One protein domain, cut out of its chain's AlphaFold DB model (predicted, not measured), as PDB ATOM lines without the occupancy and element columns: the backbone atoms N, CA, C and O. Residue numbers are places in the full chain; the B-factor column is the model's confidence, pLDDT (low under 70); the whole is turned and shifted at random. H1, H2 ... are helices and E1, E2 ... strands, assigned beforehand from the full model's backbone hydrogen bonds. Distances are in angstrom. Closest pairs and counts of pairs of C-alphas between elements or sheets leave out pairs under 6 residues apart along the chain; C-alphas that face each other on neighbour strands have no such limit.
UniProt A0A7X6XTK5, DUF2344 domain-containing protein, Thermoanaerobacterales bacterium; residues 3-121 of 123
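AT A GLANCE: This is residues 3 to 121 of the 123 residues of the protein "DUF2344 domain-containing protein" of Thermoanaerobacterales bacterium (UniProt A0A7X6XTK5). A strongly curled sheet of long strands, E4, E5, E1 and E6, wraps like part of a barrel round helix H2, and H1 covers the E4 side on the same face. The hairpin of E2 and E3 is on the side of H2 away from this sheet, with E2 packing on H2, and the short strand E7 folds back beside residues 113 to 115 of E6 as an edge strand of the sheet. The printed part has 119 residues, with two named helices and seven named strands in the order E1, H1, E2, E3, E4, E5, H2, E6, E7. The sheet runs E4, E5, E1, E6, E7, all antiparallel, and the class is mixed, helices and strands. The whole is compact, with a radius of gyration of the C-alphas of 14.4 A and spans of 43 by 37 by 25 A.

IN THESE COORDINATES: E1, residues 7 to 15, begins at C-alpha 7 (-42.464, -128.653, 15.450) and is 24.9 A long. H1 is residues 22 to 33, 16.3 A. E2 is residues 39 to 44 and E3 residues 47 to 52. E4, residues 57 to 66, is 24.6 A long, and E5, residues 69 to 77, 24.7 A. H2 is residues 86 to 97, 16.4 A, from C-alpha 86 at (-42.802, -117.574, 9.774). E6, residues 102 to 115, is 32.8 A long and bends by 72 degrees at residue 105. E7, residues 118 to 120, ends at C-alpha 120 (-39.614, -137.867, 14.745).

HOW THE PARTS SIT: E1 is antiparallel to E6, with N 9 and O 110 2.9 A apart, and to E5, with N 10 and O 74 at 2.8 A. The hairpin E4 and E5 has N 61 and O 73 at 2.9 A. E6 pairs with E1 over residues 102 to 112 and, staggered, with E7 over 113 to 115, where N 115 and O 118 are 3.0 A apart. E5, H2 and E6 form a split strand-helix-strand unit, two strands running the same way with E1 between them, its crossover right-handed. The sheet curls round H2; the closest C-alphas of E5 and H2, Leu 74 and Pro 86, are 7.1 A apart. H1 is on the same face at a height of 9.7 A, giving two layers, helix on sheet; it lies over E4 and runs along it at 3 degrees on the local plane. Residues 28 to 32 of H1 touch residues 93 to 97 of H2, closest at C-alphas 28 and 97, 7.4 A, about perpendicular, only just, at 71 degrees. In the hairpin E2 and E3, N 42 and O 49 are 2.8 A apart. The closest C-alphas of E2 and H2, Val 40 and Met 88, are 6.6 A apart, while E3 and H2 are apart. In H1 and H2 every O i to N i+4 pair is within hydrogen-bond range.

THE WHOLE: The C-alphas farthest apart, Ser 3 and Asp 19, are 43.5 A apart. The printed part has no cut and no long link. The mean pLDDT of the printed part is 92.7, and residue 3 alone is under 70.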
ATOM      1  N   SER A   3     -51.943-134.505  18.929       63.97
ATOM      2  CA  SER A   3     -51.735-133.641  20.096       63.97
ATOM      3  C   SER A   3     -50.283-133.539  20.585       63.97
ATOM      4  O   SER A   3     -50.029-132.728  21.468       63.97
ATOM      5  N   SER A   4     -49.349-134.347  20.068       80.44
ATOM      6  CA  SER A   4     -47.923-134.295  20.438       80.44
ATOM      7  C   SER A   4     -47.039-133.559  19.427       80.44
ATOM      8  O   SER A   4     -45.834-133.475  19.643       80.44
ATOM      9  N   LEU A   5     -47.598-133.060  18.317       88.75
ATOM     10  CA  LEU A   5     -46.837-132.278  17.340       88.75
ATOM     11  C   LEU A   5     -46.429-130.940  17.953       88.75
ATOM     12  O   LEU A   5     -47.290-130.154  18.352       88.75
ATOM     13  N   ASN A   6     -45.126-130.679  17.990       93.06
ATOM     14  CA  ASN A   6     -44.562-129.466  18.579       93.06
ATOM     15  C   ASN A   6     -43.535-128.762  17.675       93.06
ATOM     16  O   ASN A   6     -42.986-127.728  18.053       93.06
ATOM     17  N   MET A   7     -43.305-129.279  16.465       94.62
ATOM     18  CA  MET A   7     -42.464-128.653  15.450       94.62
ATOM     19  C   MET A   7     -43.142-128.675  14.078       94.62
ATOM     20  O   MET A   7     -43.762-129.668  13.700       94.62
ATOM     21  N   ALA A   8     -42.981-127.603  13.304       95.88
ATOM     22  CA  ALA A   8     -43.328-127.558  11.889       95.88
ATOM     23  C   ALA A   8     -42.153-127.062  11.042       95.88
ATOM     24  O   ALA A   8     -41.471-126.111  11.421       95.88
ATOM     25  N   LEU A   9     -41.969-127.686   9.876       96.94
ATOM     26  CA  LEU A   9     -41.072-127.215   8.825       96.94
ATOM     27  C   LEU A   9     -41.866-126.361   7.836       96.94
ATOM     28  O   LEU A   9     -42.833-126.826   7.224       96.94
ATOM     29  N   TYR A  10     -41.432-125.124   7.643       98.44
ATOM     30  CA  TYR A  10     -41.948-124.217   6.628       98.44
ATOM     31  C   TYR A  10     -40.892-123.968   5.557       98.44
ATOM     32  O   TYR A  10     -39.730-123.757   5.883       98.44
ATOM     33  N   LEU A  11     -41.309-123.930   4.293       98.50
ATOM     34  CA  LEU A  11     -40.559-123.265   3.232       98.50
ATOM     35  C   LEU A  11     -41.228-121.927   2.938       98.50
ATOM     36  O   LEU A  11     -42.437-121.869   2.689       98.50
ATOM     37  N   THR A  12     -40.447-120.859   2.992       98.50
ATOM     38  CA  THR A  12     -40.915-119.494   2.778       98.50
ATOM     39  C   THR A  12     -40.066-118.835   1.714       98.50
ATOM     40  O   THR A  12     -38.854-118.735   1.877       98.50
ATOM     41  N   ASP A  13     -40.713-118.313   0.678       98.50
ATOM     42  CA  ASP A  13     -40.064-117.425  -0.276       98.50
ATOM     43  C   ASP A  13     -40.266-115.975   0.165       98.50
ATOM     44  O   ASP A  13     -41.398-115.521   0.380       98.50
ATOM     45  N   ILE A  14     -39.163-115.244   0.293       98.44
ATOM     46  CA  ILE A  14     -39.147-113.824   0.629       98.44
ATOM     47  C   ILE A  14     -38.377-113.020  -0.413       98.44
ATOM     48  O   ILE A  14     -37.447-113.505  -1.055       98.44
ATOM     49  N   TYR A  15     -38.728-111.747  -0.520       97.69
ATOM     50  CA  TYR A  15     -38.052-110.769  -1.349       97.69
ATOM     51  C   TYR A  15     -37.555-109.608  -0.472       97.69
ATOM     52  O   TYR A  15     -38.339-108.718  -0.127       97.69
ATOM     53  N   PRO A  16     -36.262-109.596  -0.096       95.31
ATOM     54  CA  PRO A  16     -35.675-108.570   0.770       95.31
ATOM     55  C   PRO A  16     -35.263-107.286   0.020       95.31
ATOM     56  O   PRO A  16     -34.641-106.394   0.597       95.31
ATOM     57  N   GLY A  17     -35.574-107.189  -1.276       93.19
ATOM     58  CA  GLY A  17     -35.241-106.051  -2.131       93.19
ATOM     59  C   GLY A  17     -34.272-106.402  -3.262       93.19
ATOM     60  O   GLY A  17     -33.448-107.307  -3.152       93.19
ATOM     61  N   LYS A  18     -34.377-105.650  -4.361       85.81
ATOM     62  CA  LYS A  18     -33.649-105.840  -5.632       85.81
ATOM     63  C   LYS A  18     -32.123-105.863  -5.493       85.81
ATOM     64  O   LYS A  18     -31.441-106.488  -6.296       85.81
ATOM     65  N   ASP A  19     -31.597-105.104  -4.548       89.94
ATOM     66  CA  ASP A  19     -30.173-104.840  -4.345       89.94
ATOM     67  C   ASP A  19     -29.493-105.855  -3.415       89.94
ATOM     68  O   ASP A  19     -28.264-105.876  -3.324       89.94
ATOM     69  N   ILE A  20     -30.263-106.717  -2.745       92.81
ATOM     70  CA  ILE A  20     -29.709-107.728  -1.846       92.81
ATOM     71  C   ILE A  20     -29.065-108.840  -2.671       92.81
ATOM     72  O   ILE A  20     -29.726-109.567  -3.411       92.81
ATOM     73  N   LYS A  21     -27.753-108.998  -2.502       94.69
ATOM     74  CA  LYS A  21     -27.000-110.135  -3.035       94.69
ATOM     75  C   LYS A  21     -27.090-111.324  -2.083       94.69
ATOM     76  O   LYS A  21     -27.217-111.143  -0.873       94.69
ATOM     77  N   ARG A  22     -26.937-112.532  -2.633       95.44
ATOM     78  CA  ARG A  22     -26.945-113.791  -1.875       95.44
ATOM     79  C   ARG A  22     -26.001-113.760  -0.672       95.44
ATOM     80  O   ARG A  22     -26.450-114.034   0.433       95.44
ATOM     81  N   ASP A  23     -24.741-113.385  -0.877       96.12
ATOM     82  CA  ASP A  23     -23.728-113.423   0.188       96.12
ATOM     83  C   ASP A  23     -24.035-112.409   1.299       96.12
ATOM     84  O   ASP A  23     -23.948-112.729   2.478       96.12
ATOM     85  N   VAL A  24     -24.535-111.223   0.934       94.62
ATOM     86  CA  VAL A  24     -24.981-110.210   1.904       94.62
ATOM     87  C   VAL A  24     -26.137-110.738   2.752       94.62
ATOM     88  O   VAL A  24     -26.158-110.545   3.968       94.62
ATOM     89  N   PHE A  25     -27.108-111.411   2.129       96.19
ATOM     90  CA  PHE A  25     -28.207-112.023   2.870       96.19
ATOM     91  C   PHE A  25     -27.720-113.178   3.754       96.19
ATOM     92  O   PHE A  25     -28.149-113.285   4.901       96.19
ATOM     93  N   ALA A  26     -26.800-114.007   3.261       96.56
ATOM     94  CA  ALA A  26     -26.202-115.090   4.034       96.56
ATOM     95  C   ALA A  26     -25.481-114.560   5.287       96.56
ATOM     96  O   ALA A  26     -25.690-115.097   6.372       96.56
ATOM     97  N   ASP A  27     -24.742-113.453   5.183       96.38
ATOM     98  CA  ASP A  27     -24.090-112.798   6.326       96.38
ATOM     99  C   ASP A  27     -25.096-112.220   7.332       96.38
ATOM    100  O   ASP A  27     -24.886-112.235   8.549       96.38
ATOM    101  N   VAL A  28     -26.213-111.668   6.849       95.69
ATOM    102  CA  VAL A  28     -27.326-111.243   7.715       95.69
ATOM    103  C   VAL A  28     -27.905-112.444   8.453       95.69
ATOM    104  O   VAL A  28     -28.077-112.372   9.668       95.69
ATOM    105  N   LEU A  29     -28.162-113.544   7.744       96.69
ATOM    106  CA  LEU A  29     -28.738-114.750   8.322       96.69
ATOM    107  C   LEU A  29     -27.797-115.393   9.348       96.69
ATOM    108  O   LEU A  29     -28.235-115.747  10.440       96.69
ATOM    109  N   ALA A  30     -26.500-115.466   9.048       96.12
ATOM    110  CA  ALA A  30     -25.490-115.961   9.975       96.12
ATOM    111  C   ALA A  30     -25.474-115.131  11.265       96.12
ATOM    112  O   ALA A  30     -25.564-115.679  12.361       96.12
ATOM    113  N   ARG A  31     -25.461-113.796  11.158       96.12
ATOM    114  CA  ARG A  31     -25.554-112.909  12.328       96.12
ATOM    115  C   ARG A  31     -26.879-113.074  13.076       96.12
ATOM    116  O   ARG A  31     -26.883-113.035  14.304       96.12
ATOM    117  N   PHE A  32     -27.991-113.276  12.368       95.69
ATOM    118  CA  PHE A  32     -29.297-113.522  12.979       95.69
ATOM    119  C   PHE A  32     -29.273-114.784  13.850       95.69
ATOM    120  O   PHE A  32     -29.702-114.738  15.000       95.69
ATOM    121  N   LEU A  33     -28.682-115.868  13.340       93.88
ATOM    122  CA  LEU A  33     -28.532-117.146  14.039       93.88
ATOM    123  C   LEU A  33     -27.629-117.071  15.284       93.88
ATOM    124  O   LEU A  33     -27.767-117.894  16.182       93.88
ATOM    125  N   THR A  34     -26.739-116.076  15.386       95.12
ATOM    126  CA  THR A  34     -25.914-115.872  16.597       95.12
ATOM    127  C   THR A  34     -26.643-115.162  17.743       95.12
ATOM    128  O   THR A  34     -26.097-115.045  18.845       95.12
ATOM    129  N   LYS A  35     -27.860-114.649  17.519       95.38
ATOM    130  CA  LYS A  35     -28.590-113.906  18.550       95.38
ATOM    131  C   LYS A  35     -29.061-114.834  19.668       95.38
ATOM    132  O   LYS A  35     -29.792-115.786  19.432       95.38
ATOM    133  N   LYS A  36     -28.725-114.475  20.912       94.81
ATOM    134  CA  LYS A  36     -29.234-115.158  22.118       94.81
ATOM    135  C   LYS A  36     -30.729-114.928  22.355       94.81
ATOM    136  O   LYS A  36     -31.357-115.746  23.010       94.81
ATOM    137  N   GLN A  37     -31.255-113.804  21.871       96.25
ATOM    138  CA  GLN A  37     -32.658-113.417  22.000       96.25
ATOM    139  C   GLN A  37     -33.140-112.786  20.698       96.25
ATOM    140  O   GLN A  37     -32.428-111.994  20.069       96.25
ATOM    141  N   ILE A  38     -34.368-113.114  20.314       95.75
ATOM    142  CA  ILE A  38     -35.054-112.572  19.145       95.75
ATOM    143  C   ILE A  38     -36.404-112.061  19.639       95.75
ATOM    144  O   ILE A  38     -37.383-112.801  19.701       95.75
ATOM    145  N   ILE A  39     -36.446-110.785  20.021       94.44
ATOM    146  CA  ILE A  39     -37.652-110.158  20.563       94.44
ATOM    147  C   ILE A  39     -38.553-109.682  19.424       94.44
ATOM    148  O   ILE A  39     -38.120-108.941  18.536       94.44
ATOM    149  N   VAL A  40     -39.816-110.098  19.456       92.00
ATOM    150  CA  VAL A  40     -40.838-109.686  18.488       92.00
ATOM    151  C   VAL A  40     -42.093-109.193  19.193       92.00
ATOM    152  O   VAL A  40     -42.476-109.682  20.257       92.00
ATOM    153  N   GLU A  41     -42.758-108.225  18.572       87.94
ATOM    154  CA  GLU A  41     -44.024-107.691  19.058       87.94
ATOM    155  C   GLU A  41     -45.177-108.601  18.634       87.94
ATOM    156  O   GLU A  41     -45.356-108.941  17.462       87.94
ATOM    157  N   LYS A  42     -45.993-108.990  19.608       80.06
ATOM    158  CA  LYS A  42     -47.221-109.749  19.413       80.06
ATOM    159  C   LYS A  42     -48.412-108.857  19.734       80.06
ATOM    160  O   LYS A  42     -48.633-108.476  20.883       80.06
ATOM    161  N   HIS A  43     -49.210-108.571  18.712       78.56
ATOM    162  CA  HIS A  43     -50.447-107.807  18.844       78.56
ATOM    163  C   HIS A  43     -51.614-108.761  19.132       78.56
ATOM    164  O   HIS A  43     -51.908-109.661  18.346       78.56
ATOM    165  N   THR A  44     -52.307-108.570  20.255       75.12
ATOM    166  CA  THR A  44     -53.525-109.327  20.600       75.12
ATOM    167  C   THR A  44     -54.581-108.392  21.167       75.12
ATOM    168  O   THR A  44     -54.261-107.685  22.114       75.12
ATOM    169  N   LYS A  45     -55.817-108.397  20.632       73.06
ATOM    170  CA  LYS A  45     -57.010-107.660  21.129       73.06
ATOM    171  C   LYS A  45     -56.689-106.382  21.944       73.06
ATOM    172  O   LYS A  45     -57.091-106.262  23.097       73.06
ATOM    173  N   GLY A  46     -55.923-105.457  21.357       73.62
ATOM    174  CA  GLY A  46     -55.603-104.149  21.953       73.62
ATOM    175  C   GLY A  46     -54.371-104.075  22.869       73.62
ATOM    176  O   GLY A  46     -54.108-103.014  23.423       73.62
ATOM    177  N   LYS A  47     -53.597-105.151  23.037       78.06
ATOM    178  CA  LYS A  47     -52.323-105.152  23.773       78.06
ATOM    179  C   LYS A  47     -51.175-105.561  22.859       78.06
ATOM    180  O   LYS A  47     -51.289-106.540  22.116       78.06
ATOM    181  N   ILE A  48     -50.077-104.824  22.963       84.94
ATOM    182  CA  ILE A  48     -48.777-105.192  22.409       84.94
ATOM    183  C   ILE A  48     -48.002-105.865  23.536       84.94
ATOM    184  O   ILE A  48     -47.980-105.370  24.663       84.94
ATOM    185  N   ARG A  49     -47.432-107.034  23.258       87.62
ATOM    186  CA  ARG A  49     -46.518-107.720  24.170       87.62
ATOM    187  C   ARG A  49     -45.282-108.135  23.406       87.62
ATOM    188  O   ARG A  49     -45.398-108.609  22.279       87.62
ATOM    189  N   GLU A  50     -44.134-108.004  24.037       90.56
ATOM    190  CA  GLU A  50     -42.892-108.553  23.521       90.56
ATOM    191  C   GLU A  50     -42.769-110.024  23.923       90.56
ATOM    192  O   GLU A  50     -43.166-110.425  25.020       90.56
ATOM    193  N   ILE A  51     -42.261-110.838  23.008       92.00
ATOM    194  CA  ILE A  51     -41.944-112.245  23.245       92.00
ATOM    195  C   ILE A  51     -40.583-112.548  22.630       92.00
ATOM    196  O   ILE A  51     -40.306-112.133  21.506       92.00
ATOM    197  N   ASP A  52     -39.754-113.284  23.365       95.31
ATOM    198  CA  ASP A  52     -38.542-113.876  22.812       95.31
ATOM    199  C   ASP A  52     -38.893-115.164  22.062       95.31
ATOM    200  O   ASP A  52     -39.424-116.109  22.648       95.31
ATOM    201  N   ILE A  53     -38.621-115.191  20.759       95.50
ATOM    202  CA  ILE A  53     -38.858-116.363  19.909       95.50
ATOM    203  C   ILE A  53     -37.599-117.180  19.637       95.50
ATOM    204  O   ILE A  53     -37.725-118.249  19.049       95.50
ATOM    205  N   ALA A  54     -36.415-116.739  20.074       96.06
ATOM    206  CA  ALA A  54     -35.184-117.512  19.909       96.06
ATOM    207  C   ALA A  54     -35.292-118.966  20.420       96.06
ATOM    208  O   ALA A  54     -34.970-119.867  19.647       96.06
ATOM    209  N   PRO A  55     -35.817-119.253  21.633       94.44
ATOM    210  CA  PRO A  55     -35.928-120.637  22.114       94.44
ATOM    211  C   PRO A  55     -36.972-121.478  21.362       94.44
ATOM    212  O   PRO A  55     -37.056-122.686  21.560       94.44
ATOM    213  N   LEU A  56     -37.787-120.845  20.517       94.94
ATOM    214  CA  LEU A  56     -38.876-121.465  19.768       94.94
ATOM    215  C   LEU A  56     -38.533-121.655  18.279       94.94
ATOM    216  O   LEU A  56     -39.392-122.059  17.489       94.94
ATOM    217  N   ILE A  57     -37.297-121.340  17.892       95.62
ATOM    218  CA  ILE A  57     -36.736-121.563  16.562       95.62
ATOM    219  C   ILE A  57     -35.734-122.709  16.688       95.62
ATOM    220  O   ILE A  57     -34.696-122.565  17.326       95.62
ATOM    221  N   TYR A  58     -36.039-123.848  16.071       94.69
ATOM    222  CA  TYR A  58     -35.166-125.023  16.107       94.69
ATOM    223  C   TYR A  58     -34.136-125.019  14.977       94.69
ATOM    224  O   TYR A  58     -33.065-125.603  15.120       94.69
ATOM    225  N   GLY A  59     -34.436-124.331  13.873       95.00
ATOM    226  CA  GLY A  59     -33.553-124.247  12.719       95.00
ATOM    227  C   GLY A  59     -34.019-123.206  11.709       95.00
ATOM    228  O   GLY A  59     -35.219-123.009  11.502       95.00
ATOM    229  N   ILE A  60     -33.057-122.527  11.084       97.44
ATOM    230  CA  ILE A  60     -33.281-121.656   9.930       97.44
ATOM    231  C   ILE A  60     -32.151-121.894   8.936       97.44
ATOM    232  O   ILE A  60     -30.980-121.802   9.296       97.44
ATOM    233  N   GLU A  61     -32.505-122.129   7.679       97.00
ATOM    234  CA  GLU A  61     -31.555-122.320   6.587       97.00
ATOM    235  C   GLU A  61     -31.990-121.536   5.346       97.00
ATOM    236  O   GLU A  61     -33.181-121.414   5.052       97.00
ATOM    237  N   MET A  62     -31.021-121.023   4.583       97.50
ATOM    238  CA  MET A  62     -31.267-120.514   3.236       97.50
ATOM    239  C   MET A  62     -31.256-121.679   2.238       97.50
ATOM    240  O   MET A  62     -30.205-122.059   1.728       97.50
ATOM    241  N   ALA A  63     -32.439-122.211   1.939       97.44
ATOM    242  CA  ALA A  63     -32.626-123.327   1.014       97.44
ATOM    243  C   ALA A  63     -32.425-122.930  -0.463       97.44
ATOM    244  O   ALA A  63     -32.181-123.784  -1.314       97.44
ATOM    245  N   GLY A  64     -32.506-121.637  -0.792       96.94
ATOM    246  CA  GLY A  64     -32.304-121.170  -2.161       96.94
ATOM    247  C   GLY A  64     -32.183-119.657  -2.295       96.94
ATOM    248  O   GLY A  64     -32.606-118.894  -1.429       96.94
ATOM    249  N   PHE A  65     -31.604-119.226  -3.416       97.25
ATOM    250  CA  PHE A  65     -31.561-117.828  -3.835       97.25
ATOM    251  C   PHE A  65     -31.649-117.767  -5.360       97.25
ATOM    252  O   PHE A  65     -30.757-118.274  -6.044       97.25
ATOM    253  N   LYS A  66     -32.703-117.156  -5.903       94.81
ATOM    254  CA  LYS A  66     -32.889-117.020  -7.352       94.81
ATOM    255  C   LYS A  66     -33.689-115.763  -7.671       94.81
ATOM    256  O   LYS A  66     -34.700-115.508  -7.032       94.81
ATOM    257  N   ASP A  67     -33.235-114.981  -8.648       91.25
ATOM    258  CA  ASP A  67     -33.933-113.780  -9.137       91.25
ATOM    259  C   ASP A  67     -34.307-112.775  -8.020       91.25
ATOM    260  O   ASP A  67     -35.342-112.115  -8.057       91.25
ATOM    261  N   GLY A  68     -33.454-112.670  -6.992       92.19
ATOM    262  CA  GLY A  68     -33.672-111.812  -5.818       92.19
ATOM    263  C   GLY A  68     -34.658-112.371  -4.785       92.19
ATOM    264  O   GLY A  68     -34.882-111.734  -3.758       92.19
ATOM    265  N   ILE A  69     -35.228-113.551  -5.026       96.94
ATOM    266  CA  ILE A  69     -36.044-114.295  -4.067       96.94
ATOM    267  C   ILE A  69     -35.125-115.188  -3.235       96.94
ATOM    268  O   ILE A  69     -34.327-115.959  -3.775       96.94
ATOM    269  N   VAL A  70     -35.261-115.094  -1.917       98.19
ATOM    270  CA  VAL A  70     -34.617-115.983  -0.951       98.19
ATOM    271  C   VAL A  70     -35.641-117.010  -0.497       98.19
ATOM    272  O   VAL A  70     -36.709-116.636  -0.017       98.19
ATOM    273  N   GLN A  71     -35.301-118.289  -0.593       98.44
ATOM    274  CA  GLN A  71     -36.085-119.348   0.027       98.44
ATOM    275  C   GLN A  71     -35.468-119.717   1.375       98.44
ATOM    276  O   GLN A  71     -34.283-120.048   1.456       98.44
ATOM    277  N   LEU A  72     -36.280-119.674   2.426       98.69
ATOM    278  CA  LEU A  72     -35.919-120.060   3.783       98.69
ATOM    279  C   LEU A  72     -36.625-121.355   4.176       98.69
ATOM    280  O   LEU A  72     -37.840-121.469   4.010       98.69
ATOM    281  N   ALA A  73     -35.875-122.290   4.750       98.50
ATOM    282  CA  ALA A  73     -36.414-123.406   5.510       98.50
ATOM    283  C   ALA A  73     -36.433-123.027   6.995       98.50
ATOM    284  O   ALA A  73     -35.400-122.667   7.555       98.50
ATOM    285  N   LEU A  74     -37.613-123.060   7.615       98.50
ATOM    286  CA  LEU A  74     -37.836-122.645   8.999       98.50
ATOM    287  C   LEU A  74     -38.412-123.807   9.801       98.50
ATOM    288  O   LEU A  74     -39.513-124.274   9.514       98.50
ATOM    289  N   GLU A  75     -37.703-124.227  10.838       97.06
ATOM    290  CA  GLU A  75     -38.145-125.245  11.784       97.06
ATOM    291  C   GLU A  75     -38.585-124.555  13.070       97.06
ATOM    292  O   GLU A  75     -37.769-124.037  13.834       97.06
ATOM    293  N   LEU A  76     -39.897-124.492  13.276       96.94
ATOM    294  CA  LEU A  76     -40.507-123.624  14.279       96.94
ATOM    295  C   LEU A  76     -41.339-124.423  15.273       96.94
ATOM    296  O   LEU A  76     -42.037-125.369  14.895       96.94
ATOM    297  N   CYS A  77     -41.306-123.993  16.534       95.00
ATOM    298  CA  CYS A  77     -42.178-124.508  17.578       95.00
ATOM    299  C   CYS A  77     -43.651-124.207  17.258       95.00
ATOM    300  O   CYS A  77     -44.016-123.067  16.935       95.00
ATOM    301  N   ILE A  78     -44.494-125.231  17.380       92.88
ATOM    302  CA  ILE A  78     -45.953-125.144  17.273       92.88
ATOM    303  C   ILE A  78     -46.612-125.794  18.497       92.88
ATOM    304  O   ILE A  78     -46.004-126.601  19.191       92.88
ATOM    305  N   GLY A  79     -47.888-125.491  18.740       86.56
ATOM    306  CA  GLY A  79     -48.669-126.142  19.795       86.56
ATOM    307  C   GLY A  79     -48.700-125.373  21.119       86.56
ATOM    308  O   GLY A  79     -48.801-124.147  21.134       86.56
ATOM    309  N   GLN A  80     -48.741-126.118  22.228       80.12
ATOM    310  CA  GLN A  80     -49.005-125.591  23.578       80.12
ATOM    311  C   GLN A  80     -47.778-124.922  24.211       80.12
ATOM    312  O   GLN A  80     -47.920-123.921  24.906       80.12
ATOM    313  N   GLU A  81     -46.580-125.454  23.958       80.44
ATOM    314  CA  GLU A  81     -45.317-124.956  24.527       80.44
ATOM    315  C   GLU A  81     -44.883-123.620  23.905       80.44
ATOM    316  O   GLU A  81     -44.165-122.830  24.515       80.44
ATOM    317  N   GLY A  82     -45.369-123.338  22.698       83.94
ATOM    318  CA  GLY A  82     -45.072-122.129  21.954       83.94
ATOM    319  C   GLY A  82     -45.663-122.204  20.553       83.94
ATOM    320  O   GLY A  82     -45.980-123.271  20.038       83.94
ATOM    321  N   ASN A  83     -45.848-121.046  19.926       88.50
ATOM    322  CA  ASN A  83     -46.284-120.986  18.536       88.50
ATOM    323  C   ASN A  83     -45.595-119.816  17.842       88.50
ATOM    324  O   ASN A  83     -45.972-118.657  18.060       88.50
ATOM    325  N   VAL A  84     -44.599-120.134  17.019       93.88
ATOM    326  CA  VAL A  84     -43.900-119.165  16.176       93.88
ATOM    327  C   VAL A  84     -44.381-119.322  14.747       93.88
ATOM    328  O   VAL A  84     -44.351-120.402  14.163       93.88
ATOM    329  N   LYS A  85     -44.825-118.208  14.170       94.44
ATOM    330  CA  LYS A  85     -45.196-118.147  12.759       94.44
ATOM    331  C   LYS A  85     -44.004-117.653  11.933       94.44
ATOM    332  O   LYS A  85     -43.293-116.772  12.421       94.44
ATOM    333  N   PRO A  86     -43.836-118.096  10.673       97.44
ATOM    334  CA  PRO A  86     -42.802-117.574   9.774       97.44
ATOM    335  C   PRO A  86     -42.747-116.042   9.714       97.44
ATOM    336  O   PRO A  86     -41.669-115.461   9.756       97.44
ATOM    337  N   GLN A  87     -43.904-115.373   9.735       96.12
ATOM    338  CA  GLN A  87     -43.999-113.909   9.726       96.12
ATOM    339  C   GLN A  87     -43.274-113.240  10.905       96.12
ATOM    340  O   GLN A  87     -42.788-112.127  10.758       96.12
ATOM    341  N   MET A  88     -43.194-113.897  12.065       95.31
ATOM    342  CA  MET A  88     -42.504-113.359  13.245       95.31
ATOM    343  C   MET A  88     -40.981-113.410  13.069       95.31
ATOM    344  O   MET A  88     -40.274-112.497  13.481       95.31
ATOM    345  N   VAL A  89     -40.468-114.460  12.424       96.88
ATOM    346  CA  VAL A  89     -39.044-114.555  12.072       96.88
ATOM    347  C   VAL A  89     -38.703-113.508  11.014       96.88
ATOM    348  O   VAL A  89     -37.727-112.774  11.155       96.88
ATOM    349  N   ILE A  90     -39.547-113.396   9.985       96.94
ATOM    350  CA  ILE A  90     -39.347-112.465   8.870       96.94
ATOM    351  C   ILE A  90     -39.394-111.017   9.357       96.94
ATOM    352  O   ILE A  90     -38.508-110.253   8.997       96.94
ATOM    353  N   SER A  91     -40.316-110.650  10.253       94.62
ATOM    354  CA  SER A  91     -40.352-109.290  10.811       94.62
ATOM    355  C   SER A  91     -39.111-108.943  11.638       94.62
ATOM    356  O   SER A  91     -38.674-107.793  11.677       94.62
ATOM    357  N   SER A  92     -38.483-109.932  12.276       95.19
ATOM    358  CA  SER A  92     -37.201-109.718  12.949       95.19
ATOM    359  C   SER A  92     -36.044-109.539  11.954       95.19
ATOM    360  O   SER A  92     -35.167-108.696  12.170       95.19
ATOM    361  N   LEU A  93     -36.062-110.267  10.830       95.81
ATOM    362  CA  LEU A  93     -35.121-110.064   9.721       95.81
ATOM    363  C   LEU A  93     -35.303-108.689   9.061       95.81
ATOM    364  O   LEU A  93     -34.303-108.033   8.789       95.81
ATOM    365  N   GLU A  94     -36.539-108.215   8.870       94.81
ATOM    366  CA  GLU A  94     -36.847-106.859   8.380       94.81
ATOM    367  C   GLU A  94     -36.188-105.785   9.243       94.81
ATOM    368  O   GLU A  94     -35.445-104.937   8.740       94.81
ATOM    369  N   LYS A  95     -36.391-105.868  10.568       93.25
ATOM    370  CA  LYS A  95     -35.770-104.954  11.539       93.25
ATOM    371  C   LYS A  95     -34.240-104.979  11.427       93.25
ATOM    372  O   LYS A  95     -33.601-103.936  11.508       93.25
ATOM    373  N   MET A  96     -33.645-106.153  11.219       93.31
ATOM    374  CA  MET A  96     -32.191-106.309  11.114       93.31
ATOM    375  C   MET A  96     -31.613-105.834   9.772       93.31
ATOM    376  O   MET A  96     -30.493-105.328   9.734       93.31
ATOM    377  N   LEU A  97     -32.366-105.982   8.683       93.50
ATOM    378  CA  LEU A  97     -32.018-105.470   7.356       93.50
ATOM    379  C   LEU A  97     -32.295-103.964   7.216       93.50
ATOM    380  O   LEU A  97     -31.830-103.351   6.255       93.50
ATOM    381  N   ASN A  98     -33.044-103.381   8.160       93.62
ATOM    382  CA  ASN A  98     -33.544-102.009   8.130       93.62
ATOM    383  C   ASN A  98     -34.322-101.696   6.839       93.62
ATOM    384  O   ASN A  98     -34.083-100.690   6.167       93.62
ATOM    385  N   ARG A  99     -35.214-102.613   6.453       93.75
ATOM    386  CA  ARG A  99     -36.068-102.495   5.263       93.75
ATOM    387  C   ARG A  99     -37.232-103.477   5.315       93.75
ATOM    388  O   ARG A  99     -37.180-104.476   6.026       93.75
ATOM    389  N   GLU A 100     -38.240-103.198   4.499       94.94
ATOM    390  CA  GLU A 100     -39.354-104.112   4.242       94.94
ATOM    391  C   GLU A 100     -38.870-105.371   3.503       94.94
ATOM    392  O   GLU A 100     -38.082-105.289   2.553       94.94
ATOM    393  N   VAL A 101     -39.366-106.533   3.921       96.94
ATOM    394  CA  VAL A 101     -39.125-107.833   3.295       96.94
ATOM    395  C   VAL A 101     -40.477-108.408   2.907       96.94
ATOM    396  O   VAL A 101     -41.284-108.813   3.740       96.94
ATOM    397  N   LYS A 102     -40.730-108.499   1.602       97.62
ATOM    398  CA  LYS A 102     -42.007-109.018   1.115       97.62
ATOM    399  C   LYS A 102     -42.032-110.532   1.223       97.62
ATOM    400  O   LYS A 102     -41.098-111.202   0.799       97.62
ATOM    401  N   ILE A 103     -43.125-111.072   1.742       98.12
ATOM    402  CA  ILE A 103     -43.357-112.514   1.788       98.12
ATOM    403  C   ILE A 103     -44.100-112.907   0.517       98.12
ATOM    404  O   ILE A 103     -45.238-112.490   0.312       98.12
ATOM    405  N   SER A 104     -43.462-113.706  -0.331       97.06
ATOM    406  CA  SER A 104     -44.072-114.222  -1.556       97.06
ATOM    407  C   SER A 104     -44.872-115.491  -1.285       97.06
ATOM    408  O   SER A 104     -45.962-115.657  -1.828       97.06
ATOM    409  N   SER A 105     -44.358-116.380  -0.432       98.00
ATOM    410  CA  SER A 105     -45.022-117.640  -0.108       98.00
ATOM    411  C   SER A 105     -44.685-118.121   1.304       98.00
ATOM    412  O   SER A 105     -43.613-117.852   1.843       98.00
ATOM    413  N   ILE A 106     -45.617-118.855   1.915       98.38
ATOM    414  CA  ILE A 106     -45.380-119.640   3.128       98.38
ATOM    415  C   ILE A 106     -46.057-120.991   2.930       98.38
ATOM    416  O   ILE A 106     -47.282-121.072   2.842       98.38
ATOM    417  N   HIS A 107     -45.267-122.058   2.926       97.69
ATOM    418  CA  HIS A 107     -45.754-123.423   2.813       97.69
ATOM    419  C   HIS A 107     -45.278-124.241   4.006       97.69
ATOM    420  O   HIS A 107     -44.085-124.493   4.146       97.69
ATOM    421  N   ARG A 108     -46.205-124.708   4.850       96.56
ATOM    422  CA  ARG A 108     -45.884-125.742   5.843       96.56
ATOM    423  C   ARG A 108     -45.694-127.061   5.103       96.56
ATOM    424  O   ARG A 108     -46.657-127.568   4.530       96.56
ATOM    425  N   LYS A 109     -44.466-127.570   5.076       95.69
ATOM    426  CA  LYS A 109     -44.114-128.810   4.382       95.69
ATOM    427  C   LYS A 109     -44.368-130.035   5.235       95.69
ATOM    428  O   LYS A 109     -44.889-131.009   4.711       95.69
ATOM    429  N   ASP A 110     -44.034-129.958   6.517       94.31
ATOM    430  CA  ASP A 110     -44.119-131.113   7.400       94.31
ATOM    431  C   ASP A 110     -44.290-130.699   8.869       94.31
ATOM    432  O   ASP A 110     -44.150-129.520   9.222       94.31
ATOM    433  N   MET A 111     -44.625-131.662   9.720       93.50
ATOM    434  CA  MET A 111     -44.756-131.507  11.163       93.50
ATOM    435  C   MET A 111     -44.116-132.686  11.874       93.50
ATOM    436  O   MET A 111     -44.209-133.811  11.410       93.50
ATOM    437  N   PHE A 112     -43.521-132.432  13.034       92.94
ATOM    438  CA  PHE A 112     -42.745-133.422  13.767       92.94
ATOM    439  C   PHE A 112     -43.072-133.395  15.254       92.94
ATOM    440  O   PHE A 112     -43.559-132.394  15.799       92.94
ATOM    441  N   VAL A 113     -42.745-134.502  15.915       92.19
ATOM    442  CA  VAL A 113     -42.481-134.506  17.352       92.19
ATOM    443  C   VAL A 113     -40.989-134.249  17.535       92.19
ATOM    444  O   VAL A 113     -40.158-135.026  17.068       92.19
ATOM    445  N   TYR A 114     -40.651-133.149  18.191       88.44
ATOM    446  CA  TYR A 114     -39.295-132.763  18.547       88.44
ATOM    447  C   TYR A 114     -39.092-132.945  20.048       88.44
ATOM    448  O   TYR A 114     -39.771-132.308  20.855       88.44
ATOM    449  N   LYS A 115     -38.176-133.828  20.441       86.69
ATOM    450  CA  LYS A 115     -37.861-134.084  21.850       86.69
ATOM    451  C   LYS A 115     -36.366-134.320  22.003       86.69
ATOM    452  O   LYS A 115     -35.807-135.141  21.288       86.69
ATOM    453  N   GLU A 116     -35.733-133.598  22.930       84.94
ATOM    454  CA  GLU A 116     -34.307-133.774  23.273       84.94
ATOM    455  C   GLU A 116     -33.367-133.718  22.047       84.94
ATOM    456  O   GLU A 116     -32.398-134.460  21.951       84.94
ATOM    457  N   GLY A 117     -33.663-132.845  21.076       82.88
ATOM    458  CA  GLY A 117     -32.866-132.711  19.849       82.88
ATOM    459  C   GLY A 117     -33.252-133.667  18.717       82.88
ATOM    460  O   GLY A 117     -32.771-133.517  17.596       82.88
ATOM    461  N   ILE A 118     -34.139-134.629  18.976       85.62
ATOM    462  CA  ILE A 118     -34.536-135.655  18.013       85.62
ATOM    463  C   ILE A 118     -35.853-135.256  17.349       85.62
ATOM    464  O   ILE A 118     -36.841-134.960  18.022       85.62
ATOM    465  N   LYS A 119     -35.861-135.281  16.012       88.69
ATOM    466  CA  LYS A 119     -37.043-135.070  15.167       88.69
ATOM    467  C   LYS A 119     -37.620-136.421  14.772       88.69
ATOM    468  O   LYS A 119     -36.936-137.222  14.140       88.69
ATOM    469  N   VAL A 120     -38.879-136.658  15.119       87.88
ATOM    470  CA  VAL A 120     -39.614-137.867  14.745       87.88
ATOM    471  C   VAL A 120     -40.772-137.469  13.841       87.88
ATOM    472  O   VAL A 120     -41.624-136.663  14.231       87.88
ATOM    473  N   SER A 121     -40.782-138.025  12.627       81.56
ATOM    474  CA  SER A 121     -41.934-137.929  11.728       81.56
ATOM    475  C   SER A 121     -43.143-138.601  12.392       81.56
ATOM    476  O   SER A 121     -43.011-139.707  12.917       81.56
TER     477      SER A 121